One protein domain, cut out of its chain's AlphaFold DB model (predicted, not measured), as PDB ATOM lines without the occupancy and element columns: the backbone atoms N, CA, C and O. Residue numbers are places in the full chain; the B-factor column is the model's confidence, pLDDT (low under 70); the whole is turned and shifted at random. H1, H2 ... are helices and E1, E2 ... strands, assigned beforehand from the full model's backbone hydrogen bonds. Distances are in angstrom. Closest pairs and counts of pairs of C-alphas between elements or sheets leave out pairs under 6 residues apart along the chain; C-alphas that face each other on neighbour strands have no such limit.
ATOM      1  N   SER A  11     249.529 233.906 185.782       91.06
ATOM      2  CA  SER A  11     250.339 233.051 186.670       91.06
ATOM      3  C   SER A  11     249.749 232.867 188.076       91.06
ATOM      4  O   SER A  11     250.215 232.028 188.854       91.06
ATOM      5  N   ILE A  12     248.658 233.573 188.385       95.19
ATOM      6  CA  ILE A  12     247.921 233.484 189.653       95.19
ATOM      7  C   ILE A  12     246.434 233.190 189.420       95.19
ATOM      8  O   ILE A  12     245.900 233.411 188.332       95.19
ATOM      9  N   ASN A  13     245.729 232.718 190.442       94.94
ATOM     10  CA  ASN A  13     244.267 232.675 190.445       94.94
ATOM     11  C   ASN A  13     243.711 233.795 191.322       94.94
ATOM     12  O   ASN A  13     244.262 234.082 192.388       94.94
ATOM     13  N   LEU A  14     242.591 234.368 190.889       93.94
ATOM     14  CA  LEU A  14     241.778 235.296 191.662       93.94
ATOM     15  C   LEU A  14     240.446 234.645 192.022       93.94
ATOM     16  O   LEU A  14     239.778 234.059 191.170       93.94
ATOM     17  N   SER A  15     240.049 234.758 193.284       92.12
ATOM     18  CA  SER A  15     238.753 234.280 193.772       92.12
ATOM     19  C   SER A  15     238.289 235.091 194.983       92.12
ATOM     20  O   SER A  15     238.988 235.991 195.442       92.12
ATOM     21  N   PHE A  16     237.131 234.757 195.547       89.12
ATOM     22  CA  PHE A  16     236.679 235.268 196.845       89.12
ATOM     23  C   PHE A  16     236.513 234.116 197.837       89.12
ATOM     24  O   PHE A  16     236.404 232.953 197.435       89.12
ATOM     25  N   LEU A  17     236.512 234.422 199.136       80.00
ATOM     26  CA  LEU A  17     236.132 233.431 200.143       80.00
ATOM     27  C   LEU A  17     234.619 233.162 200.049       80.00
ATOM     28  O   LEU A  17     233.849 234.115 199.894       80.00
ATOM     29  N   PRO A  18     234.175 231.897 200.152       70.31
ATOM     30  CA  PRO A  18     232.752 231.604 200.268       70.31
ATOM     31  C   PRO A  18     232.196 232.222 201.558       70.31
ATOM     32  O   PRO A  18     232.913 232.328 202.557       70.31
ATOM     33  N   SER A  19     230.922 232.614 201.556       65.69
ATOM     34  CA  SER A  19     230.212 232.956 202.788       65.69
ATOM     35  C   SER A  19     230.164 231.755 203.742       65.69
ATOM     36  O   SER A  19     230.247 230.603 203.315       65.69
ATOM     37  N   ASP A  20     230.005 232.015 205.043       62.03
ATOM     38  CA  ASP A  20     229.945 230.963 206.073       62.03
ATOM     39  C   ASP A  20     228.827 229.930 205.822       62.03
ATOM     40  O   ASP A  20     228.958 228.766 206.196       62.03
ATOM     41  N   ASP A  21     227.729 230.346 205.185       58.59
ATOM     42  CA  ASP A  21     226.599 229.497 204.787       58.59
ATOM     43  C   ASP A  21     226.742 228.911 203.367       58.59
ATOM     44  O   ASP A  21     225.862 228.182 202.909       58.59
ATOM     45  N   GLY A  22     227.834 229.229 202.663       58.81
ATOM     46  CA  GLY A  22     228.133 228.784 201.301       58.81
ATOM     47  C   GLY A  22     227.195 229.332 200.220       58.81
ATOM     48  O   GLY A  22     227.278 228.884 199.078       58.81
ATOM     49  N   SER A  23     226.297 230.263 200.560       47.28
ATOM     50  CA  SER A  23     225.226 230.737 199.675       47.28
ATOM     51  C   SER A  23     225.652 231.859 198.722       47.28
ATOM     52  O   SER A  23     225.005 232.065 197.695       47.28
ATOM     53  N   SER A  24     226.722 232.597 199.038       56.88
ATOM     54  CA  SER A  24     227.177 233.755 198.260       56.88
ATOM     55  C   SER A  24     228.665 234.060 198.472       56.88
ATOM     56  O   SER A  24     229.299 233.582 199.409       56.88
ATOM     57  N   PHE A  25     229.249 234.885 197.603       58.84
ATOM     58  CA  PHE A  25     230.563 235.476 197.847       58.84
ATOM     59  C   PHE A  25     230.369 236.882 198.404       58.84
ATOM     60  O   PHE A  25     229.796 237.749 197.742       58.84
ATOM     61  N   LYS A  26     230.873 237.133 199.614       61.91
ATOM     62  CA  LYS A  26     231.108 238.507 200.062       61.91
ATOM     63  C   LYS A  26     232.402 238.940 199.370       61.91
ATOM     64  O   LYS A  26     233.414 238.264 199.524       61.91
ATOM     65  N   GLY A  27     232.377 240.005 198.567       79.94
ATOM     66  CA  GLY A  27     233.518 240.481 197.760       79.94
ATOM     67  C   GLY A  27     234.709 241.040 198.563       79.94
ATOM     68  O   GLY A  27     235.329 242.015 198.156       79.94
ATOM     69  N   LEU A  28     234.991 240.466 199.731       89.50
ATOM     70  CA  LEU A  28     235.996 240.838 200.716       89.50
ATOM     71  C   LEU A  28     236.403 239.550 201.457       89.50
ATOM     72  O   LEU A  28     235.520 238.921 202.034       89.50
ATOM     73  N   PRO A  29     237.689 239.167 201.531       93.81
ATOM     74  CA  PRO A  29     238.810 239.677 200.745       93.81
ATOM     75  C   PRO A  29     238.824 239.094 199.322       93.81
ATOM     76  O   PRO A  29     238.350 237.977 199.097       93.81
ATOM     77  N   LEU A  30     239.458 239.805 198.386       95.25
ATOM     78  CA  LEU A  30     239.935 239.176 197.150       95.25
ATOM     79  C   LEU A  30     241.070 238.209 197.505       95.25
ATOM     80  O   LEU A  30     241.994 238.580 198.223       95.25
ATOM     81  N   VAL A  31     241.020 236.983 197.005       95.88
ATOM     82  CA  VAL A  31     242.010 235.941 197.279       95.88
ATOM     83  C   VAL A  31     242.920 235.767 196.068       95.88
ATOM     84  O   VAL A  31     242.435 235.581 194.956       95.88
ATOM     85  N   ILE A  32     244.232 235.807 196.301       97.19
ATOM     86  CA  ILE A  32     245.291 235.543 195.324       97.19
ATOM     87  C   ILE A  32     245.969 234.222 195.696       97.19
ATOM     88  O   ILE A  32     246.479 234.087 196.811       97.19
ATOM     89  N   THR A  33     246.012 233.265 194.768       97.44
ATOM     90  CA  THR A  33     246.731 231.988 194.940       97.44
ATOM     91  C   THR A  33     247.662 231.695 193.762       97.44
ATOM     92  O   THR A  33     247.401 232.179 192.656       97.44
ATOM     93  N   PRO A  34     248.747 230.918 193.946       96.94
ATOM     94  CA  PRO A  34     249.606 230.536 192.828       96.94
ATOM     95  C   PRO A  34     248.884 229.555 191.896       96.94
ATOM     96  O   PRO A  34     248.126 228.699 192.360       96.94
ATOM     97  N   ARG A  35     249.135 229.631 190.581       94.62
ATOM     98  CA  ARG A  35     248.730 228.557 189.649       94.62
ATOM     99  C   ARG A  35     249.741 227.424 189.580       94.62
ATOM    100  O   ARG A  35     249.345 226.267 189.479       94.62
ATOM    101  N   SER A  36     251.027 227.760 189.600       92.31
ATOM    102  CA  SER A  36     252.122 226.806 189.411       92.31
ATOM    103  C   SER A  36     253.272 227.059 190.382       92.31
ATOM    104  O   SER A  36     253.612 226.166 191.154       92.31
ATOM    105  N   ASP A  37     253.847 228.263 190.381       96.19
ATOM    106  CA  ASP A  37     254.969 228.620 191.254       96.19
ATOM    107  C   ASP A  37     254.475 229.230 192.575       96.19
ATOM    108  O   ASP A  37     253.877 230.304 192.602       96.19
ATOM    109  N   SER A  38     254.711 228.525 193.684       97.50
ATOM    110  CA  SER A  38     254.367 228.975 195.035       97.50
ATOM    111  C   SER A  38     255.556 229.564 195.803       97.50
ATOM    112  O   SER A  38     255.437 229.836 196.998       97.50
ATOM    113  N   SER A  39     256.718 229.731 195.169       98.31
ATOM    114  CA  SER A  39     257.939 230.177 195.840       98.31
ATOM    115  C   SER A  39     257.853 231.629 196.326       98.31
ATOM    116  O   SER A  39     257.161 232.475 195.755       98.31
ATOM    117  N   LEU A  40     258.599 231.930 197.394       98.12
ATOM    118  CA  LEU A  40     258.742 233.291 197.911       98.12
ATOM    119  C   LEU A  40     259.359 234.237 196.874       98.12
ATOM    120  O   LEU A  40     258.978 235.405 196.820       98.12
ATOM    121  N   ASP A  41     260.311 233.757 196.072       98.06
ATOM    122  CA  ASP A  41     260.973 234.581 195.059       98.06
ATOM    123  C   ASP A  41     259.996 234.982 193.955       98.06
ATOM    124  O   ASP A  41     259.887 236.172 193.659       98.06
ATOM    125  N   PHE A  42     259.205 234.031 193.441       97.56
ATOM    126  CA  PHE A  42     258.126 234.337 192.504       97.56
ATOM    127  C   PHE A  42     257.133 235.338 193.101       97.56
ATOM    128  O   PHE A  42     256.873 236.371 192.486       97.56
ATOM    129  N   LEU A  43     256.627 235.085 194.315       98.06
ATOM    130  CA  LEU A  43     255.669 235.987 194.957       98.06
ATOM    131  C   LEU A  43     256.241 237.400 195.125       98.06
ATOM    132  O   LEU A  43     255.551 238.373 194.841       98.06
ATOM    133  N   SER A  44     257.489 237.516 195.580       98.06
ATOM    134  CA  SER A  44     258.142 238.809 195.812       98.06
ATOM    135  C   SER A  44     258.261 239.598 194.506       98.06
ATOM    136  O   SER A  44     257.798 240.735 194.430       98.06
ATOM    137  N   SER A  45     258.788 238.976 193.447       97.19
ATOM    138  CA  SER A  45     258.898 239.616 192.131       97.19
ATOM    139  C   SER A  45     257.532 239.966 191.537       97.19
ATOM    140  O   SER A  45     257.355 241.055 190.993       97.19
ATOM    141  N   TRP A  46     256.543 239.079 191.678       97.50
ATOM    142  CA  TRP A  46     255.193 239.321 191.177       97.50
ATOM    143  C   TRP A  46     254.518 240.485 191.911       97.50
ATOM    144  O   TRP A  46     253.940 241.350 191.258       97.50
ATOM    145  N   LEU A  47     254.619 240.556 193.245       97.50
ATOM    146  CA  LEU A  47     254.066 241.657 194.047       97.50
ATOM    147  C   LEU A  47     254.731 242.999 193.724       97.50
ATOM    148  O   LEU A  47     254.051 244.024 193.718       97.50
ATOM    149  N   GLU A  48     256.036 243.004 193.450       96.69
ATOM    150  CA  GLU A  48     256.762 244.211 193.056       96.69
ATOM    151  C   GLU A  48     256.284 244.739 191.694       96.69
ATOM    152  O   GLU A  48     255.944 245.919 191.579       96.69
ATOM    153  N   ILE A  49     256.181 243.862 190.689       96.06
ATOM    154  CA  ILE A  49     255.711 244.211 189.338       96.06
ATOM    155  C   ILE A  49     254.232 244.627 189.357       96.06
ATOM    156  O   ILE A  49     253.848 245.609 188.721       96.06
ATOM    157  N   ASN A  50     253.399 243.914 190.122       96.25
ATOM    158  CA  ASN A  50     251.944 244.089 190.155       96.25
ATOM    159  C   ASN A  50     251.450 244.948 191.325       96.25
ATOM    160  O   ASN A  50     250.260 244.944 191.649       96.25
ATOM    161  N   ARG A  51     252.337 245.738 191.938       95.31
ATOM    162  CA  ARG A  51     252.025 246.580 193.099       95.31
ATOM    163  C   ARG A  51     250.803 247.472 192.879       95.31
ATOM    164  O   ARG A  51     249.943 247.558 193.752       95.31
ATOM    165  N   SER A  52     250.715 248.127 191.717       94.69
ATOM    166  CA  SER A  52     249.574 248.993 191.382       94.69
ATOM    167  C   SER A  52     248.268 248.208 191.372       94.69
ATOM    168  O   SER A  52     247.307 248.619 192.009       94.69
ATOM    169  N   PHE A  53     248.261 247.042 190.722       95.44
ATOM    170  CA  PHE A  53     247.086 246.181 190.658       95.44
ATOM    171  C   PHE A  53     246.627 245.755 192.057       95.44
ATOM    172  O   PHE A  53     245.455 245.907 192.391       95.44
ATOM    173  N   VAL A  54     247.540 245.278 192.912       96.38
ATOM    174  CA  VAL A  54     247.187 244.853 194.277       96.38
ATOM    175  C   VAL A  54     246.668 246.029 195.114       96.38
ATOM    176  O   VAL A  54     245.690 245.866 195.840       96.38
ATOM    177  N   ASN A  55     247.255 247.223 194.981       95.56
ATOM    178  CA  ASN A  55     246.776 248.431 195.664       95.56
ATOM    179  C   ASN A  55     245.389 248.883 195.175       95.56
ATOM    180  O   ASN A  55     244.562 249.317 195.983       95.56
ATOM    181  N   ASP A  56     245.100 248.742 193.881       94.88
ATOM    182  CA  ASP A  56     243.770 249.008 193.328       94.88
ATOM    183  C   ASP A  56     242.746 247.999 193.865       94.88
ATOM    184  O   ASP A  56     241.623 248.372 194.206       94.88
ATOM    185  N   MET A  57     243.133 246.726 194.006       95.12
ATOM    186  CA  MET A  57     242.279 245.696 194.605       95.12
ATOM    187  C   MET A  57     242.055 245.937 196.103       95.12
ATOM    188  O   MET A  57     240.926 245.779 196.564       95.12
ATOM    189  N   LEU A  58     243.076 246.378 196.845       95.06
ATOM    190  CA  LEU A  58     242.935 246.820 198.236       95.06
ATOM    191  C   LEU A  58     241.965 247.996 198.351       95.06
ATOM    192  O   LEU A  58     241.056 247.950 199.167       95.06
ATOM    193  N   THR A  59     242.093 248.999 197.483       94.12
ATOM    194  CA  THR A  59     241.198 250.165 197.476       94.12
ATOM    195  C   THR A  59     239.759 249.779 197.116       94.12
ATOM    196  O   THR A  59     238.803 250.302 197.688       94.12
ATOM    197  N   LYS A  60     239.580 248.865 196.154       92.62
ATOM    198  CA  LYS A  60     238.257 248.415 195.705       92.62
ATOM    199  C   LYS A  60     237.583 247.546 196.768       92.62
ATOM    200  O   LYS A  60     236.491 247.875 197.234       92.62
ATOM    201  N   TYR A  61     238.221 246.440 197.134       93.81
ATOM    202  CA  TYR A  61     237.631 245.391 197.967       93.81
ATOM    203  C   TYR A  61     237.870 245.592 199.461       93.81
ATOM    204  O   TYR A  61     237.199 244.960 200.266       93.81
ATOM    205  N   GLY A  62     238.813 246.449 199.849       95.75
ATOM    206  CA  GLY A  62     239.179 246.717 201.239       95.75
ATOM    207  C   GLY A  62     240.188 245.723 201.831       95.75
ATOM    208  O   GLY A  62     240.941 246.067 202.741       95.75
ATOM    209  N   ALA A  63     240.268 244.500 201.298       97.50
ATOM    210  CA  ALA A  63     241.295 243.534 201.679       97.50
ATOM    211  C   ALA A  63     241.676 242.578 200.545       97.50
ATOM    212  O   ALA A  63     240.848 242.204 199.709       97.50
ATOM    213  N   VAL A  64     242.929 242.125 200.593       97.88
ATOM    214  CA  VAL A  64     243.492 241.093 199.718       97.88
ATOM    215  C   VAL A  64     244.138 240.010 200.579       97.88
ATOM    216  O   VAL A  64     244.923 240.305 201.474       97.88
ATOM    217  N   LEU A  65     243.816 238.749 200.309       98.00
ATOM    218  CA  LEU A  65     244.399 237.578 200.952       98.00
ATOM    219  C   LEU A  65     245.300 236.844 199.958       98.00
ATOM    220  O   LEU A  65     244.818 236.246 199.004       98.00
ATOM    221  N   VAL A  66     246.601 236.845 200.211       98.25
ATOM    222  CA  VAL A  66     247.588 236.050 199.476       98.25
ATOM    223  C   VAL A  66     247.736 234.704 200.182       98.25
ATOM    224  O   VAL A  66     248.080 234.658 201.365       98.25
ATOM    225  N   ARG A  67     247.446 233.604 199.482       97.69
ATOM    226  CA  ARG A  67     247.353 232.259 200.067       97.69
ATOM    227  C   ARG A  67     248.016 231.202 199.192       97.69
ATOM    228  O   ARG A  67     247.899 231.223 197.975       97.69
ATOM    229  N   GLY A  68     248.640 230.217 199.840       97.38
ATOM    230  CA  GLY A  68     249.222 229.049 199.170       97.38
ATOM    231  C   GLY A  68     250.663 229.239 198.693       97.38
ATOM    232  O   GLY A  68     251.177 228.364 198.008       97.38
ATOM    233  N   PHE A  69     251.308 230.346 199.064       98.31
ATOM    234  CA  PHE A  69     252.728 230.593 198.822       98.31
ATOM    235  C   PHE A  69     253.593 230.123 200.001       98.31
ATOM    236  O   PHE A  69     253.123 230.023 201.138       98.31
ATOM    237  N   ASN A  70     254.870 229.859 199.735       97.75
ATOM    238  CA  ASN A  70     255.835 229.321 200.691       97.75
ATOM    239  C   ASN A  70     256.379 230.437 201.603       97.75
ATOM    240  O   ASN A  70     257.484 230.938 201.402       97.75
ATOM    241  N   ILE A  71     255.577 230.840 202.593       98.12
ATOM    242  CA  ILE A  71     255.939 231.814 203.633       98.12
ATOM    243  C   ILE A  71     256.063 231.077 204.968       98.12
ATOM    244  O   ILE A  71     255.064 230.749 205.614       98.12
ATOM    245  N   ASP A  72     257.298 230.796 205.384       95.94
ATOM    246  CA  ASP A  72     257.572 229.927 206.531       95.94
ATOM    247  C   ASP A  72     258.078 230.674 207.769       95.94
ATOM    248  O   ASP A  72     258.039 230.124 208.876       95.94
ATOM    249  N   SER A  73     258.518 231.921 207.604       97.50
ATOM    250  CA  SER A  73     259.099 232.737 208.667       97.50
ATOM    251  C   SER A  73     258.646 234.200 208.627       97.50
ATOM    252  O   SER A  73     258.146 234.705 207.620       97.50
ATOM    253  N   SER A  74     258.877 234.916 209.733       97.69
ATOM    254  CA  SER A  74     258.651 236.364 209.809       97.69
ATOM    255  C   SER A  74     259.507 237.145 208.803       97.69
ATOM    256  O   SER A  74     259.059 238.177 208.313       97.69
ATOM    257  N   SER A  75     260.708 236.659 208.466       98.25
ATOM    258  CA  SER A  75     261.585 237.287 207.465       98.25
ATOM    259  C   SER A  75     261.067 237.085 206.037       98.25
ATOM    260  O   SER A  75     261.138 238.012 205.234       98.25
ATOM    261  N   ASP A  76     260.477 235.923 205.729       98.38
ATOM    262  CA  ASP A  76     259.817 235.689 204.433       98.38
ATOM    263  C   ASP A  76     258.605 236.610 204.270       98.38
ATOM    264  O   ASP A  76     258.416 237.233 203.225       98.38
ATOM    265  N   PHE A  77     257.815 236.741 205.342       98.62
ATOM    266  CA  PHE A  77     256.696 237.675 205.399       98.62
ATOM    267  C   PHE A  77     257.154 239.127 205.202       98.62
ATOM    268  O   PHE A  77     256.546 239.848 204.409       98.62
ATOM    269  N   GLU A  78     258.232 239.555 205.867       98.50
ATOM    270  CA  GLU A  78     258.801 240.894 205.683       98.50
ATOM    271  C   GLU A  78     259.225 241.133 204.228       98.50
ATOM    272  O   GLU A  78     258.839 242.142 203.643       98.50
ATOM    273  N   LYS A  79     259.949 240.185 203.613       98.44
ATOM    274  CA  LYS A  79     260.408 240.281 202.217       98.44
ATOM    275  C   LYS A  79     259.239 240.408 201.232       98.44
ATOM    276  O   LYS A  79     259.235 241.315 200.395       98.44
ATOM    277  N   ALA A  80     258.233 239.541 201.347       98.50
ATOM    278  CA  ALA A  80     257.047 239.600 200.491       98.50
ATOM    279  C   ALA A  80     256.279 240.919 200.688       98.50
ATOM    280  O   ALA A  80     255.879 241.568 199.721       98.50
ATOM    281  N   THR A  81     256.130 241.362 201.940       98.31
ATOM    282  CA  THR A  81     255.409 242.599 202.264       98.31
ATOM    283  C   THR A  81     256.143 243.834 201.757       98.31
ATOM    284  O   THR A  81     255.497 244.703 201.189       98.31
ATOM    285  N   LEU A  82     257.473 243.908 201.883       98.31
ATOM    286  CA  LEU A  82     258.277 245.015 201.348       98.31
ATOM    287  C   LEU A  82     258.225 245.096 199.816       98.31
ATOM    288  O   LEU A  82     258.272 246.191 199.254       98.31
ATOM    289  N   SER A  83     258.066 243.955 199.142       98.06
ATOM    290  CA  SER A  83     257.891 243.910 197.685       98.06
ATOM    291  C   SER A  83     256.588 244.603 197.259       98.06
ATOM    292  O   SER A  83     256.573 245.395 196.310       98.06
ATOM    293  N   LEU A  84     255.504 244.392 198.017       97.62
ATOM    294  CA  LEU A  84     254.222 245.079 197.827       97.62
ATOM    295  C   LEU A  84     254.233 246.526 198.358       97.62
ATOM    296  O   LEU A  84     253.698 247.430 197.722       97.62
ATOM    297  N   GLN A  85     254.833 246.767 199.518       97.19
ATOM    298  CA  GLN A  85     254.812 248.038 200.230       97.19
ATOM    299  C   GLN A  85     256.217 248.392 200.734       97.19
ATOM    300  O   GLN A  85     256.595 247.967 201.823       97.19
ATOM    301  N   PRO A  86     256.985 249.208 199.993       96.44
ATOM    302  CA  PRO A  86     258.359 249.541 200.369       96.44
ATOM    303  C   PRO A  86     258.446 250.486 201.576       96.44
ATOM    304  O   PRO A  86     259.498 250.578 202.199       96.44
ATOM    305  N   ASN A  87     257.355 251.182 201.916       95.62
ATOM    306  CA  ASN A  87     257.308 252.160 203.004       95.62
ATOM    307  C   ASN A  87     256.607 251.561 204.235       95.62
ATOM    308  O   ASN A  87     255.495 251.966 204.597       95.62
ATOM    309  N   LEU A  88     257.218 250.536 204.834       95.81
ATOM    310  CA  LEU A  88     256.804 250.024 206.143       95.81
ATOM    311  C   LEU A  88     257.359 250.901 207.265       95.81
ATOM    312  O   LEU A  88     258.452 251.447 207.151       95.81
ATOM    313  N   ASN A  89     256.607 250.994 208.360       90.94
ATOM    314  CA  ASN A  89     256.973 251.785 209.528       90.94
ATOM    315  C   ASN A  89     257.132 250.870 210.756       90.94
ATOM    316  O   ASN A  89     256.428 249.873 210.900       90.94
ATOM    317  N   ASN A  90     258.068 251.200 211.646       87.81
ATOM    318  CA  ASN A  90     258.331 250.485 212.898       87.81
ATOM    319  C   ASN A  90     257.967 251.296 214.159       87.81
ATOM    320  O   ASN A  90     258.069 250.784 215.272       87.81
ATOM    321  N   CYS A  91     257.504 252.536 214.002       79.00
ATOM    322  CA  CYS A  91     256.916 253.330 215.067       79.00
ATOM    323  C   CYS A  91     255.474 252.869 215.293       79.00
ATOM    324  O   CYS A  91     254.617 252.985 214.413       79.00
ATOM    325  N   TYR A  92     255.207 252.342 216.484       74.75
ATOM    326  CA  TYR A  92     253.875 251.936 216.901       74.75
ATOM    327  C   TYR A  92     253.345 252.873 217.985       74.75
ATOM    328  O   TYR A  92     254.014 253.097 218.988       74.75
ATOM    329  N   ARG A  93     252.129 253.395 217.794       72.19
ATOM    330  CA  ARG A  93     251.445 254.296 218.743       72.19
ATOM    331  C   ARG A  93     250.041 253.806 219.115       72.19
ATOM    332  O   ARG A  93     249.142 254.597 219.396       72.19
ATOM    333  N   GLY A  94     249.816 252.495 219.034       67.69
ATOM    334  CA  GLY A  94     248.540 251.878 219.399       67.69
ATOM    335  C   GLY A  94     248.456 251.497 220.878       67.69
ATOM    336  O   GLY A  94     249.336 251.796 221.675       67.69
ATOM    337  N   THR A  95     247.369 250.823 221.260       64.06
ATOM    338  CA  THR A  95     246.985 250.628 222.673       64.06
ATOM    339  C   THR A  95     247.536 249.367 223.337       64.06
ATOM    340  O   THR A  95     247.300 249.160 224.522       64.06
ATOM    341  N   SER A  96     248.204 248.487 222.591       68.69
ATOM    342  CA  SER A  96     248.657 247.180 223.092       68.69
ATOM    343  C   SER A  96     250.113 246.924 222.725       68.69
ATOM    344  O   SER A  96     250.452 247.141 221.561       68.69
ATOM    345  N   PRO A  97     250.948 246.425 223.654       68.31
ATOM    346  CA  PRO A  97     252.364 246.184 223.397       68.31
ATOM    347  C   PRO A  97     252.562 245.181 222.256       68.31
ATOM    348  O   PRO A  97     251.732 244.292 222.033       68.31
ATOM    349  N   ARG A  98     253.673 245.334 221.531       78.88
ATOM    350  CA  ARG A  98     254.064 244.463 220.419       78.88
ATOM    351  C   ARG A  98     255.555 244.173 220.469       78.88
ATOM    352  O   ARG A  98     256.349 245.072 220.719       78.88
ATOM    353  N   ASN A  99     255.929 242.934 220.165       86.25
ATOM    354  CA  ASN A  99     257.320 242.491 220.179       86.25
ATOM    355  C   ASN A  99     257.860 242.365 218.753       86.25
ATOM    356  O   ASN A  99     257.304 241.606 217.949       86.25
ATOM    357  N   LEU A 100     258.953 243.071 218.450       91.75
ATOM    358  CA  LEU A 100     259.660 242.946 217.173       91.75
ATOM    359  C   LEU A 100     260.143 241.500 216.986       91.75
ATOM    360  O   LEU A 100     260.735 240.900 217.887       91.75
ATOM    361  N   GLN A 101     259.881 240.924 215.816       95.06
ATOM    362  CA  GLN A 101     260.289 239.562 215.501       95.06
ATOM    363  C   GLN A 101     261.779 239.519 215.154       95.06
ATOM    364  O   GLN A 101     262.306 240.352 214.415       95.06
ATOM    365  N   LYS A 102     262.483 238.518 215.690       93.06
ATOM    366  CA  LYS A 102     263.926 238.357 215.476       93.06
ATOM    367  C   LYS A 102     264.241 238.224 213.983       93.06
ATOM    368  O   LYS A 102     263.649 237.387 213.310       93.06
ATOM    369  N   GLY A 103     265.223 238.990 213.505       93.00
ATOM    370  CA  GLY A 103     265.653 238.959 212.101       93.00
ATOM    371  C   GLY A 103     264.748 239.747 211.152       93.00
ATOM    372  O   GLY A 103     264.794 239.508 209.950       93.00
ATOM    373  N   THR A 104     263.929 240.652 211.693       96.81
ATOM    374  CA  THR A 104     263.063 241.563 210.934       96.81
ATOM    375  C   THR A 104     263.219 242.989 211.457       96.81
ATOM    376  O   THR A 104     263.696 243.185 212.578       96.81
ATOM    377  N   SER A 105     262.822 243.972 210.654       95.88
ATOM    378  CA  SER A 105     262.859 245.399 211.010       95.88
ATOM    379  C   SER A 105     261.468 246.007 211.230       95.88
ATOM    380  O   SER A 105     261.345 247.018 211.919       95.88
ATOM    381  N   PHE A 106     260.426 245.386 210.671       96.50
ATOM    382  CA  PHE A 106     259.065 245.923 210.579       96.50
ATOM    383  C   PHE A 106     257.977 244.913 210.965       96.50
ATOM    384  O   PHE A 106     256.790 245.239 210.908       96.50
ATOM    385  N   VAL A 107     258.347 243.687 211.349       97.00
ATOM    386  CA  VAL A 107     257.387 242.635 211.701       97.00
ATOM    387  C   VAL A 107     257.303 242.471 213.208       97.00
ATOM    388  O   VAL A 107     258.291 242.205 213.888       97.00
ATOM    389  N   PHE A 108     256.087 242.546 213.733       94.75
ATOM    390  CA  PHE A 108     255.813 242.478 215.161       94.75
ATOM    391  C   PHE A 108     254.834 241.352 215.502       94.75
ATOM    392  O   PHE A 108     254.110 240.850 214.637       94.75
ATOM    393  N   SER A 109     254.776 240.949 216.774       90.75
ATOM    394  CA  SER A 109     253.679 240.106 217.256       90.75
ATOM    395  C   SER A 109     252.343 240.849 217.142       90.75
ATOM    396  O   SER A 109     252.257 242.060 217.364       90.75
ATOM    397  N   ALA A 110     251.282 240.124 216.775       83.38
ATOM    398  CA  ALA A 110     249.923 240.637 216.941       83.38
ATOM    399  C   ALA A 110     249.607 240.830 218.440       83.38
ATOM    400  O   ALA A 110     250.280 240.245 219.286       83.38
ATOM    401  N   ALA A 111     248.574 241.624 218.757       73.31
ATOM    402  CA  ALA A 111     248.233 242.021 220.129       73.31
ATOM    403  C   ALA A 111     248.333 240.866 221.151       73.31
ATOM    404  O   ALA A 111     247.635 239.853 221.029       73.31
ATOM    405  N   GLU A 112     249.179 241.061 222.167       71.44
ATOM    406  CA  GLU A 112     249.509 240.113 223.246       71.44
ATOM    407  C   GLU A 112     248.387 240.063 224.304       71.44
ATOM    408  O   GLU A 112     248.579 240.373 225.476       71.44
ATOM    409  N   VAL A 113     247.172 239.712 223.880       79.38
ATOM    410  CA  VAL A 113     246.010 239.518 224.764       79.38
ATOM    411  C   VAL A 113     245.662 238.029 224.880       79.38
ATOM    412  O   VAL A 113     245.895 237.274 223.929       79.38
ATOM    413  N   PRO A 114     245.064 237.568 226.000       86.88
ATOM    414  CA  PRO A 114     244.712 236.160 226.168       86.88
ATOM    415  C   PRO A 114     243.884 235.609 224.997       86.88
ATOM    416  O   PRO A 114     242.976 236.264 224.485       86.88
ATOM    417  N   ALA A 115     244.171 234.381 224.557       88.75
ATOM    418  CA  ALA A 115     243.550 233.807 223.356       88.75
ATOM    419  C   ALA A 115     242.007 233.757 223.426       88.75
ATOM    420  O   ALA A 115     241.330 233.961 222.417       88.75
ATOM    421  N   ASN A 116     241.452 233.580 224.623       89.44
ATOM    422  CA  ASN A 116     240.015 233.536 224.895       89.44
ATOM    423  C   ASN A 116     239.357 234.921 225.023       89.44
ATOM    424  O   ASN A 116     238.157 234.987 225.285       89.44
ATOM    425  N   TYR A 117     240.115 236.010 224.874       90.19
ATOM    426  CA  TYR A 117     239.586 237.372 224.866       90.19
ATOM    427  C   TYR A 117     239.222 237.747 223.422       90.19
ATOM    428  O   TYR A 117     240.094 237.666 222.551       90.19
ATOM    429  N   PRO A 118     237.968 238.133 223.127       92.50
ATOM    430  CA  PRO A 118     237.642 238.695 221.828       92.50
ATOM    431  C   PRO A 118     238.349 240.044 221.659       92.50
ATOM    432  O   PRO A 118     238.466 240.823 222.603       92.50
ATOM    433  N   ILE A 119     238.792 240.333 220.438       92.19
ATOM    434  CA  ILE A 119     239.171 241.690 220.037       92.19
ATOM    435  C   ILE A 119     238.069 242.184 219.108       92.19
ATOM    436  O   ILE A 119     237.900 241.634 218.016       92.19
ATOM    437  N   ALA A 120     237.319 243.189 219.558       94.50
ATOM    438  CA  ALA A 120     236.238 243.788 218.784       94.50
ATOM    439  C   ALA A 120     236.761 244.394 217.471       94.50
ATOM    440  O   ALA A 120     237.932 244.760 217.360       94.50
ATOM    441  N   GLN A 121     235.881 244.500 216.475       96.56
ATOM    442  CA  GLN A 121     236.217 245.111 215.189       96.56
ATOM    443  C   GLN A 121     236.694 246.547 215.371       96.56
ATOM    444  O   GLN A 121     236.059 247.308 216.099       96.56
ATOM    445  N   HIS A 122     237.781 246.926 214.710       95.69
ATOM    446  CA  HIS A 122     238.319 248.284 214.730       95.69
ATOM    447  C   HIS A 122     239.174 248.564 213.493       95.69
ATOM    448  O   HIS A 122     239.627 247.645 212.817       95.69
ATOM    449  N   LEU A 123     239.396 249.851 213.226       95.50
ATOM    450  CA  LEU A 123     240.458 250.314 212.334       95.50
ATOM    451  C   LEU A 123     241.666 250.667 213.199       95.50
ATOM    452  O   LEU A 123     241.530 251.373 214.205       95.50
ATOM    453  N   GLU A 124     242.833 250.154 212.828       93.88
ATOM    454  CA  GLU A 124     244.055 250.258 213.615       93.88
ATOM    455  C   GLU A 124     244.406 251.719 213.872       93.88
ATOM    456  O   GLU A 124     244.491 252.523 212.940       93.88
ATOM    457  N   MET A 125     244.623 252.058 215.146       89.38
ATOM    458  CA  MET A 125     245.009 253.405 215.574       89.38
ATOM    459  C   MET A 125     244.061 254.516 215.084       89.38
ATOM    460  O   MET A 125     244.459 255.672 214.970       89.38
ATOM    461  N   SER A 126     242.781 254.212 214.833       88.62
ATOM    462  CA  SER A 126     241.826 255.184 214.279       88.62
ATOM    463  C   SER A 126     241.524 256.396 215.165       88.62
ATOM    464  O   SER A 126     240.868 257.326 214.709       88.62
ATOM    465  N   PHE A 127     242.017 256.443 216.399       83.94
ATOM    466  CA  PHE A 127     241.982 257.631 217.257       83.94
ATOM    467  C   PHE A 127     243.143 258.611 216.989       83.94
ATOM    468  O   PHE A 127     243.046 259.767 217.384       83.94
ATOM    469  N   LEU A 128     244.211 258.200 216.292       84.56
ATOM    470  CA  LEU A 128     245.340 259.071 215.950       84.56
ATOM    471  C   LEU A 128     245.014 259.998 214.767       84.56
ATOM    472  O   LEU A 128     244.221 259.614 213.901       84.56
ATOM    473  N   PRO A 129     245.652 261.179 214.655       85.00
ATOM    474  CA  PRO A 129     245.526 262.044 213.477       85.00
ATOM    475  C   PRO A 129     245.999 261.378 212.177       85.00
ATOM    476  O   PRO A 129     245.408 261.596 211.121       85.00
ATOM    477  N   ALA A 130     247.031 260.532 212.265       89.50
ATOM    478  CA  ALA A 130     247.629 259.846 211.126       89.50
ATOM    479  C   ALA A 130     247.849 258.347 211.438       89.50
ATOM    480  O   ALA A 130     248.924 257.964 211.901       89.50
ATOM    481  N   PRO A 131     246.828 257.488 211.266       92.62
ATOM    482  CA  PRO A 131     246.975 256.038 211.405       92.62
ATOM    483  C   PRO A 131     247.685 255.428 210.184       92.62
ATOM    484  O   PRO A 131     247.724 256.063 209.126       92.62
ATOM    485  N   PRO A 132     248.204 254.187 210.269       94.69
ATOM    486  CA  PRO A 132     248.747 253.483 209.110       94.69
ATOM    487  C   PRO A 132     247.739 253.415 207.971       94.69
ATOM    488  O   PRO A 132     246.555 253.161 208.205       94.69
ATOM    489  N   ARG A 133     248.209 253.597 206.733       94.69
ATOM    490  CA  ARG A 133     247.361 253.451 205.542       94.69
ATOM    491  C   ARG A 133     246.927 252.001 205.311       94.69
ATOM    492  O   ARG A 133     245.774 251.777 204.943       94.69
ATOM    493  N   HIS A 134     247.834 251.049 205.525       97.25
ATOM    494  CA  HIS A 134     247.613 249.622 205.314       97.25
ATOM    495  C   HIS A 134     248.168 248.782 206.464       97.25
ATOM    496  O   HIS A 134     249.162 249.152 207.099       97.25
ATOM    497  N   LEU A 135     247.559 247.615 206.670       97.25
ATOM    498  CA  LEU A 135     248.035 246.582 207.591       97.25
ATOM    499  C   LEU A 135     248.285 245.288 206.836       97.25
ATOM    500  O   LEU A 135     247.589 244.976 205.872       97.25
ATOM    501  N   TYR A 136     249.238 244.514 207.329       98.12
ATOM    502  CA  TYR A 136     249.601 243.224 206.770       98.12
ATOM    503  C   TYR A 136     249.704 242.232 207.916       98.12
ATOM    504  O   TYR A 136     250.499 242.427 208.828       98.12
ATOM    505  N   PHE A 137     248.902 241.176 207.890       97.81
ATOM    506  CA  PHE A 137     248.967 240.093 208.865       97.81
ATOM    507  C   PHE A 137     249.478 238.828 208.196       97.81
ATOM    508  O   PHE A 137     249.051 238.523 207.087       97.81
ATOM    509  N   SER A 138     250.306 238.045 208.884       97.88
ATOM    510  CA  SER A 138     250.676 236.715 208.403       97.88
ATOM    511  C   SER A 138     250.565 235.640 209.470       97.88
ATOM    512  O   SER A 138     250.906 235.840 210.639       97.88
ATOM    513  N   CYS A 139     250.055 234.478 209.067       96.50
ATOM    514  CA  CYS A 139     249.859 233.344 209.956       96.50
ATOM    515  C   CYS A 139     251.087 232.432 209.977       96.50
ATOM    516  O   CYS A 139     251.298 231.608 209.091       96.50
ATOM    517  N   MET A 140     251.850 232.517 211.066       95.94
ATOM    518  CA  MET A 140     252.992 231.634 211.333       95.94
ATOM    519  C   MET A 140     252.540 230.261 211.843       95.94
ATOM    520  O   MET A 140     253.188 229.244 211.600       95.94
ATOM    521  N   LYS A 141     251.417 230.222 212.569       94.25
ATOM    522  CA  LYS A 141     250.787 228.983 213.029       94.25
ATOM    523  C   LYS A 141     249.276 229.161 213.128       94.25
ATOM    524  O   LYS A 141     248.798 229.983 213.912       94.25
ATOM    525  N   ALA A 142     248.543 228.376 212.346       92.44
ATOM    526  CA  ALA A 142     247.087 228.404 212.327       92.44
ATOM    527  C   ALA A 142     246.498 227.771 213.602       92.44
ATOM    528  O   ALA A 142     247.133 226.885 214.188       92.44
ATOM    529  N   PRO A 143     245.300 228.200 214.037       88.88
ATOM    530  CA  PRO A 143     244.578 227.507 215.094       88.88
ATOM    531  C   PRO A 143     244.118 226.114 214.625       88.88
ATOM    532  O   PRO A 143     243.699 225.926 213.482       88.88
ATOM    533  N   THR A 144     244.174 225.131 215.520       88.81
ATOM    534  CA  THR A 144     243.708 223.752 215.306       88.81
ATOM    535  C   THR A 144     242.249 223.551 215.715       88.81
ATOM    536  O   THR A 144     241.628 222.579 215.290       88.81
ATOM    537  N   SER A 145     241.683 224.475 216.497       86.12
ATOM    538  CA  SER A 145     240.271 224.479 216.904       86.12
ATOM    539  C   SER A 145     239.503 225.665 216.309       86.12
ATOM    540  O   SER A 145     240.091 226.516 215.642       86.12
ATOM    541  N   SER A 146     238.188 225.713 216.527       85.81
ATOM    542  CA  SER A 146     237.347 226.846 216.126       85.81
ATOM    543  C   SER A 146     237.764 228.150 216.818       85.81
ATOM    544  O   SER A 146     238.287 228.149 217.941       85.81
ATOM    545  N   GLY A 147     237.479 229.279 216.171       88.62
ATOM    546  CA  GLY A 147     237.870 230.589 216.681       88.62
ATOM    547  C   GLY A 147     239.271 231.006 216.228       88.62
ATOM    548  O   GLY A 147     239.945 230.329 215.449       88.62
ATOM    549  N   GLY A 148     239.741 232.145 216.737       90.12
ATOM    550  CA  GLY A 148     241.060 232.679 216.401       90.12
ATOM    551  C   GLY A 148     241.156 233.263 214.989       90.12
ATOM    552  O   GLY A 148     242.235 233.699 214.582       90.12
ATOM    553  N   GLU A 149     240.067 233.313 214.229       91.94
ATOM    554  CA  GLU A 149     240.038 234.012 212.951       91.94
ATOM    555  C   GLU A 149     240.325 235.504 213.159       91.94
ATOM    556  O   GLU A 149     239.942 236.101 214.173       91.94
ATOM    557  N   THR A 150     240.995 236.108 212.177       94.00
ATOM    558  CA  THR A 150     240.962 237.563 212.020       94.00
ATOM    559  C   THR A 150     239.725 237.871 211.184       94.00
ATOM    560  O   THR A 150     239.736 237.677 209.971       94.00
ATOM    561  N   ALA A 151     238.635 238.244 211.849       93.50
ATOM    562  CA  ALA A 151     237.382 238.579 211.186       93.50
ATOM    563  C   ALA A 151     237.476 239.989 210.598       93.50
ATOM    564  O   ALA A 151     238.011 240.880 211.260       93.50
ATOM    565  N   LEU A 152     236.942 240.175 209.395       95.69
ATOM    566  CA  LEU A 152     236.949 241.428 208.646       95.69
ATOM    567  C   LEU A 152     235.551 242.030 208.572       95.69
ATOM    568  O   LEU A 152     234.560 241.301 208.607       95.69
ATOM    569  N   CYS A 153     235.471 243.348 208.427       95.12
ATOM    570  CA  CYS A 153     234.220 244.050 208.151       95.12
ATOM    571  C   CYS A 153     234.487 245.259 207.250       95.12
ATOM    572  O   CYS A 153     235.422 246.017 207.505       95.12
ATOM    573  N   ASP A 154     233.668 245.471 206.218       95.44
ATOM    574  CA  ASP A 154     233.714 246.721 205.454       95.44
ATOM    575  C   ASP A 154     233.001 247.825 206.246       95.44
ATOM    576  O   ASP A 154     231.773 247.878 206.336       95.44
ATOM    577  N   PHE A 155     233.774 248.734 206.831       97.25
ATOM    578  CA  PHE A 155     233.254 249.847 207.616       97.25
ATOM    579  C   PHE A 155     232.639 250.964 206.759       97.25
ATOM    580  O   PHE A 155     231.943 251.825 207.306       97.25
ATOM    581  N   ARG A 156     232.779 250.925 205.425       95.56
ATOM    582  CA  ARG A 156     231.924 251.707 204.513       95.56
ATOM    583  C   ARG A 156     230.505 251.153 204.512       95.56
ATOM    584  O   ARG A 156     229.544 251.911 204.609       95.56
ATOM    585  N   GLN A 157     230.367 249.828 204.460       94.50
ATOM    586  CA  GLN A 157     229.065 249.161 204.505       94.50
ATOM    587  C   GLN A 157     228.390 249.358 205.869       94.50
ATOM    588  O   GLN A 157     227.229 249.752 205.915       94.50
ATOM    589  N   VAL A 158     229.137 249.231 206.975       96.38
ATOM    590  CA  VAL A 158     228.614 249.536 208.324       96.38
ATOM    591  C   VAL A 158     228.091 250.968 208.416       96.38
ATOM    592  O   VAL A 158     227.030 251.186 208.992       96.38
ATOM    593  N   TYR A 159     228.783 251.952 207.828       96.06
ATOM    594  CA  TYR A 159     228.266 253.322 207.777       96.06
ATOM    595  C   TYR A 159     226.916 253.405 207.048       96.06
ATOM    596  O   TYR A 159     226.018 254.109 207.516       96.06
ATOM    597  N   ARG A 160     226.767 252.718 205.903       95.00
ATOM    598  CA  ARG A 160     225.532 252.730 205.099       95.00
ATOM    599  C   ARG A 160     224.364 252.082 205.841       95.00
ATOM    600  O   ARG A 160     223.283 252.668 205.837       95.00
ATOM    601  N   VAL A 330     232.966 239.095 207.821       90.88
ATOM    602  CA  VAL A 330     233.550 238.022 207.014       90.88
ATOM    603  C   VAL A 330     234.623 237.326 207.839       90.88
ATOM    604  O   VAL A 330     235.473 237.981 208.446       90.88
ATOM    605  N   PHE A 331     234.628 235.997 207.843       88.94
ATOM    606  CA  PHE A 331     235.623 235.219 208.570       88.94
ATOM    607  C   PHE A 331     236.637 234.614 207.609       88.94
ATOM    608  O   PHE A 331     236.293 233.892 206.680       88.94
ATOM    609  N   ASN A 332     237.916 234.874 207.872       83.12
ATOM    610  CA  ASN A 332     239.001 234.157 207.223       83.12
ATOM    611  C   ASN A 332     239.598 233.144 208.202       83.12
ATOM    612  O   ASN A 332     240.241 233.519 209.191       83.12
ATOM    613  N   ARG A 333     239.425 231.852 207.912       88.88
ATOM    614  CA  ARG A 333     240.176 230.812 208.612       88.88
ATOM    615  C   ARG A 333     241.621 230.844 208.129       88.88
ATOM    616  O   ARG A 333     241.884 230.661 206.946       88.88
ATOM    617  N   TRP A 334     242.535 231.067 209.064       93.62
ATOM    618  CA  TRP A 334     243.965 231.133 208.792       93.62
ATOM    619  C   TRP A 334     244.538 229.792 208.318       93.62
ATOM    620  O   TRP A 334     244.296 228.755 208.935       93.62
ATOM    621  N   SER A 335     245.379 229.864 207.293       94.50
ATOM    622  CA  SER A 335     246.334 228.840 206.876       94.50
ATOM    623  C   SER A 335     247.757 229.345 207.118       94.50
ATOM    624  O   SER A 335     248.019 230.548 207.077       94.50
ATOM    625  N   LYS A 336     248.697 228.433 207.400       96.25
ATOM    626  CA  LYS A 336     250.114 228.805 207.531       96.25
ATOM    627  C   LYS A 336     250.585 229.486 206.239       96.25
ATOM    628  O   LYS A 336     250.295 228.985 205.158       96.25
ATOM    629  N   GLY A 337     251.301 230.598 206.379       97.38
ATOM    630  CA  GLY A 337     251.888 231.345 205.269       97.38
ATOM    631  C   GLY A 337     250.935 232.305 204.557       97.38
ATOM    632  O   GLY A 337     251.374 233.057 203.693       97.38
ATOM    633  N   ASP A 338     249.654 232.341 204.936       98.06
ATOM    634  CA  ASP A 338     248.745 233.382 204.457       98.06
ATOM    635  C   ASP A 338     249.305 234.777 204.768       98.06
ATOM    636  O   ASP A 338     249.824 235.008 205.867       98.06
ATOM    637  N   ILE A 339     249.120 235.714 203.839       98.44
ATOM    638  CA  ILE A 339     249.323 237.149 204.048       98.44
ATOM    639  C   ILE A 339     247.996 237.861 203.784       98.44
ATOM    640  O   ILE A 339     247.466 237.826 202.677       98.44
ATOM    641  N   LEU A 340     247.450 238.507 204.809       98.19
ATOM    642  CA  LEU A 340     246.237 239.308 204.727       98.19
ATOM    643  C   LEU A 340     246.602 240.790 204.721       98.19
ATOM    644  O   LEU A 340     247.046 241.324 205.737       98.19
ATOM    645  N   CYS A 341     246.380 241.438 203.587       98.44
ATOM    646  CA  CYS A 341     246.586 242.860 203.364       98.44
ATOM    647  C   CYS A 341     245.256 243.601 203.567       98.44
ATOM    648  O   CYS A 341     244.246 243.205 202.981       98.44
ATOM    649  N   LEU A 342     245.250 244.673 204.359       97.81
ATOM    650  CA  LEU A 342     244.058 245.463 204.676       97.81
ATOM    651  C   LEU A 342     244.237 246.932 204.310       97.81
ATOM    652  O   LEU A 342     245.257 247.546 204.627       97.81
ATOM    653  N   ASP A 343     243.187 247.504 203.734       97.62
ATOM    654  CA  ASP A 343     242.960 248.937 203.679       97.62
ATOM    655  C   ASP A 343     242.417 249.419 205.038       97.62
ATOM    656  O   ASP A 343     241.238 249.254 205.362       97.62
ATOM    657  N   ASN A 344     243.280 250.048 205.840       97.25
ATOM    658  CA  ASN A 344     242.928 250.515 207.185       97.25
ATOM    659  C   ASN A 344     242.003 251.752 207.181       97.25
ATOM    660  O   ASN A 344     241.611 252.243 208.237       97.25
ATOM    661  N   PHE A 345     241.666 252.282 206.001       95.94
ATOM    662  CA  PHE A 345     240.708 253.368 205.828       95.94
ATOM    663  C   PHE A 345     239.326 252.895 205.386       95.94
ATOM    664  O   PHE A 345     238.426 253.726 205.314       95.94
ATOM    665  N   SER A 346     239.118 251.600 205.146       96.06
ATOM    666  CA  SER A 346     237.795 251.042 204.835       96.06
ATOM    667  C   SER A 346     237.451 249.788 205.623       96.06
ATOM    668  O   SER A 346     236.276 249.554 205.891       96.06
ATOM    669  N   THR A 347     238.435 248.965 205.978       97.31
ATOM    670  CA  THR A 347     238.192 247.591 206.423       97.31
ATOM    671  C   THR A 347     238.708 247.371 207.825       97.31
ATOM    672  O   THR A 347     239.904 247.467 208.087       97.31
ATOM    673  N   SER A 348     237.790 247.045 208.726       97.38
ATOM    674  CA  SER A 348     238.137 246.701 210.092       97.38
ATOM    675  C   SER A 348     238.620 245.273 210.211       97.38
ATOM    676  O   SER A 348     238.245 244.395 209.429       97.38
ATOM    677  N   HIS A 349     239.369 245.036 211.278       96.31
ATOM    678  CA  HIS A 349     239.717 243.710 211.748       96.31
ATOM    679  C   HIS A 349     239.376 243.552 213.225       96.31
ATOM    680  O   HIS A 349     239.367 244.491 214.020       96.31
ATOM    681  N   GLY A 350     239.114 242.310 213.600       94.75
ATOM    682  CA  GLY A 350     238.917 241.869 214.971       94.75
ATOM    683  C   GLY A 350     239.395 240.431 215.111       94.75
ATOM    684  O   GLY A 350     239.595 239.729 214.119       94.75
ATOM    685  N   ARG A 351     239.595 239.973 216.343       93.69
ATOM    686  CA  ARG A 351     240.050 238.608 216.624       93.69
ATOM    687  C   ARG A 351     238.955 237.847 217.341       93.69
ATOM    688  O   ARG A 351     238.550 238.224 218.438       93.69
ATOM    689  N   GLN A 352     238.528 236.746 216.740       93.69
ATOM    690  CA  GLN A 352     237.586 235.835 217.375       93.69
ATOM    691  C   GLN A 352     238.259 235.113 218.555       93.69
ATOM    692  O   GLN A 352     239.428 234.714 218.443       93.69
ATOM    693  N   PRO A 353     237.559 234.936 219.689       93.81
ATOM    694  CA  PRO A 353     238.111 234.245 220.841       93.81
ATOM    695  C   PRO A 353     238.334 232.768 220.503       93.81
ATOM    696  O   PRO A 353     237.598 232.166 219.724       93.81
ATOM    697  N   THR A 354     239.363 232.173 221.095       91.19
ATOM    698  CA  THR A 354     239.618 230.734 221.000       91.19
ATOM    699  C   THR A 354     240.291 230.234 222.271       91.19
ATOM    700  O   THR A 354     240.975 230.980 222.971       91.19
ATOM    701  N   TYR A 355     240.105 228.954 222.575       90.62
ATOM    702  CA  TYR A 355     240.841 228.281 223.645       90.62
ATOM    703  C   TYR A 355     242.130 227.624 223.142       90.62
ATOM    704  O   TYR A 355     242.908 227.113 223.949       90.62
ATOM    705  N   ASP A 356     242.386 227.660 221.832       88.25
ATOM    706  CA  ASP A 356     243.656 227.223 221.271       88.25
ATOM    707  C   ASP A 356     244.754 228.271 221.494       88.25
ATOM    708  O   ASP A 356     244.688 229.407 221.026       88.25
ATOM    709  N   ARG A 357     245.805 227.855 222.202       87.50
ATOM    710  CA  ARG A 357     246.991 228.671 222.506       87.50
ATOM    711  C   ARG A 357     248.109 228.509 221.472       87.50
ATOM    712  O   ARG A 357     249.173 229.103 221.612       87.50
ATOM    713  N   GLY A 358     247.903 227.675 220.458       86.75
ATOM    714  CA  GLY A 358     248.861 227.376 219.405       86.75
ATOM    715  C   GLY A 358     248.912 228.417 218.290       86.75
ATOM    716  O   GLY A 358     249.904 228.436 217.565       86.75
ATOM    717  N   ARG A 359     247.894 229.274 218.152       90.69
ATOM    718  CA  ARG A 359     247.815 230.297 217.101       90.69
ATOM    719  C   ARG A 359     248.952 231.317 217.213       90.69
ATOM    720  O   ARG A 359     249.132 231.925 218.265       90.69
ATOM    721  N   LYS A 360     249.652 231.581 216.107       93.25
ATOM    722  CA  LYS A 360     250.662 232.644 215.992       93.25
ATOM    723  C   LYS A 360     250.437 233.455 214.722       93.25
ATOM    724  O   LYS A 360     250.526 232.913 213.622       93.25
ATOM    725  N   VAL A 361     250.170 234.745 214.897       94.62
ATOM    726  CA  VAL A 361     250.010 235.719 213.811       94.62
ATOM    727  C   VAL A 361     250.950 236.886 214.077       94.62
ATOM    728  O   VAL A 361     251.037 237.363 215.209       94.62
ATOM    729  N   VAL A 362     251.646 237.314 213.033       96.56
ATOM    730  CA  VAL A 362     252.515 238.492 213.034       96.56
ATOM    731  C   VAL A 362     251.875 239.597 212.203       96.56
ATOM    732  O   VAL A 362     250.981 239.327 211.398       96.56
ATOM    733  N   VAL A 363     252.298 240.835 212.426       96.75
ATOM    734  CA  VAL A 363     251.747 242.020 211.768       96.75
ATOM    735  C   VAL A 363     252.857 242.977 211.343       96.75
ATOM    736  O   VAL A 363     253.856 243.122 212.044       96.75
ATOM    737  N   ALA A 364     252.652 243.638 210.213       97.12
ATOM    738  CA  ALA A 364     253.394 244.803 209.751       97.12
ATOM    739  C   ALA A 364     252.397 245.891 209.322       97.12
ATOM    740  O   ALA A 364     251.218 245.611 209.078       97.12
ATOM    741  N   TRP A 365     252.846 247.138 209.226       96.50
ATOM    742  CA  TRP A 365     252.001 248.257 208.813       96.50
ATOM    743  C   TRP A 365     252.790 249.278 207.998       96.50
ATOM    744  O   TRP A 365     254.007 249.407 208.132       96.50
ATOM    745  N   SER A 366     252.088 249.981 207.111       95.44
ATOM    746  CA  SER A 366     252.698 251.022 206.283       95.44
ATOM    747  C   SER A 366     252.900 252.327 207.054       95.44
ATOM    748  O   SER A 366     252.360 252.508 208.149       95.44
ATOM    749  N   GLU A 367     253.582 253.277 206.420       91.75
ATOM    750  CA  GLU A 367     253.618 254.671 206.862       91.75
ATOM    751  C   GLU A 367     252.212 255.245 207.144       91.75
ATOM    752  O   GLU A 367     251.212 254.811 206.535       91.75
ATOM    753  N   PRO A 368     252.118 256.195 208.094       90.94
ATOM    754  CA  PRO A 368     250.869 256.806 208.480       90.94
ATOM    755  C   PRO A 368     250.344 257.701 207.362       90.94
ATOM    756  O   PRO A 368     251.095 258.294 206.588       90.94
ATOM    757  N   PHE A 369     249.024 257.816 207.299       91.38
ATOM    758  CA  PHE A 369     248.332 258.709 206.389       91.38
ATOM    759  C   PHE A 369     247.522 259.708 207.205       91.38
ATOM    760  O   PHE A 369     246.652 259.320 207.983       91.38
ATOM    761  N   GLU A 370     247.818 260.996 207.041       89.94
ATOM    762  CA  GLU A 370     247.104 262.059 207.739       89.94
ATOM    763  C   GLU A 370     245.637 262.092 207.302       89.94
ATOM    764  O   GLU A 370     245.308 262.091 206.112       89.94
ATOM    765  N   LYS A 371     244.726 262.105 208.273       88.25
ATOM    766  CA  LYS A 371     243.301 262.269 207.994       88.25
ATOM    767  C   LYS A 371     243.060 263.674 207.460       88.25
ATOM    768  O   LYS A 371     243.242 264.656 208.169       88.25
ATOM    769  N   THR A 372     242.627 263.765 206.211       70.31
ATOM    770  CA  THR A 372     242.570 265.038 205.479       70.31
ATOM    771  C   THR A 372     241.193 265.696 205.436       70.31
ATOM    772  O   THR A 372     241.095 266.809 204.929       70.31
ATOM    773  N   ASN A 373     240.125 265.076 205.959       62.78
ATOM    774  CA  ASN A 373     238.766 265.576 205.725       62.78
ATOM    775  C   ASN A 373     238.016 266.060 206.973       62.78
ATOM    776  O   ASN A 373     237.819 265.336 207.949       62.78
ATOM    777  N   THR A 374     237.446 267.258 206.831       59.84
ATOM    778  CA  THR A 374     236.180 267.659 207.441       59.84
ATOM    779  C   THR A 374     235.069 266.820 206.809       59.84
ATOM    780  O   THR A 374     234.651 267.059 205.678       59.84
ATOM    781  N   PHE A 375     234.611 265.779 207.508       65.00
ATOM    782  CA  PHE A 375     233.418 265.034 207.107       65.00
ATOM    783  C   PHE A 375     232.231 266.010 207.059       65.00
ATOM    784  O   PHE A 375     231.689 266.387 208.095       65.00
ATOM    785  N   ALA A 376     231.858 266.478 205.868       63.78
ATOM    786  CA  ALA A 376     230.649 267.265 205.693       63.78
ATOM    787  C   ALA A 376     229.464 266.299 205.698       63.78
ATOM    788  O   ALA A 376     229.474 265.317 204.954       63.78
TER     789      ALA A 376
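This is residues 11 to 160 and 330 to 376 of the 434 residues of the protein "Hypothetical protein" of Attheya septentrionalis (UniProt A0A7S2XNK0). A strongly twisted sheet of six strands runs through the middle, with helices H2 and H3 over one face and a smaller sheet of four strands partly face to face with the other. H1 packs on H3, and the long stretch of residues 85 to 118, with no named element, is tied to strand E10 by a short pairing. The printed part has 197 residues with four named helices and ten named strands, in the order E1 E2 H1 H2 E3 H3 E4 E5 E6 H4 E7 E8 E9 E10. The larger sheet, E1 E2 E3 E8 E5 E10, is mixed, and the smaller, E4 E9 E6 E7, is all antiparallel. The class is mixed, helices and strands, with under half of the residues in named elements; the whole is compact, with a radius of gyration of the C-alphas of 15.9 A and spans of 47 by 42 by 39 A.

The larger sheet holds E1, residues 12 to 18, from C-alpha 12 at (247.921, 233.484, 189.653); E2, residues 25 to 34, 20.3 A long; E3, 63 to 66; E8, 339 to 343; E5, 134 to 141, 22.3 A long; and E10, 360 to 365, ending at C-alpha 365 at (252.001, 248.257, 208.813). The smaller holds E4, 119 to 122; E9, 347 to 351; E6, 150 to 154; and E7, 330 to 332. The helices are H1, 40 to 49; H2, 51 to 61, 15.2 A long; H3, 74 to 84, 15.5 A long; and H4, 155 to 160.

E8 is antiparallel to E5, with N 137 and O 340 2.8 A apart, and to E3, with N 66 and O 339 2.8 A apart. E2, H1 H2 and E3 form a strand-helix-strand unit, two parallel neighbour strands with helices between, and its crossover is right-handed. H2 and H3 lie on the same face of this sheet, at heights of 8.2 and 9.5 A, as two layers, helices on one face of a sheet. H1 touches H3 at a shallow tilt of 22 degrees, closest at the C-alphas of Glu 48 and Ser 83, 4.8 A. The two sheets form a sandwich, two sheets face to face, their facing parts 9.1 A centre to centre. In the smaller sheet, N 151 of E6 and O 350 of E9 are 2.9 A apart; H4 only grazes this sheet. In H1, H2, H3 and H4 every O i to N i+4 pair is within hydrogen-bond range.

The C-alphas of Ser 36 and Ala 376, the two farthest apart, are 48.6 A apart. Residues 161 to 329 are not printed, and C-alphas 160 and 330 are 16.9 A apart across the cut. The links H3 to E4 and E4 to E5 are long. The pLDDT is under 70 at residues 19 to 26, 94 to 97 and 373 to 376.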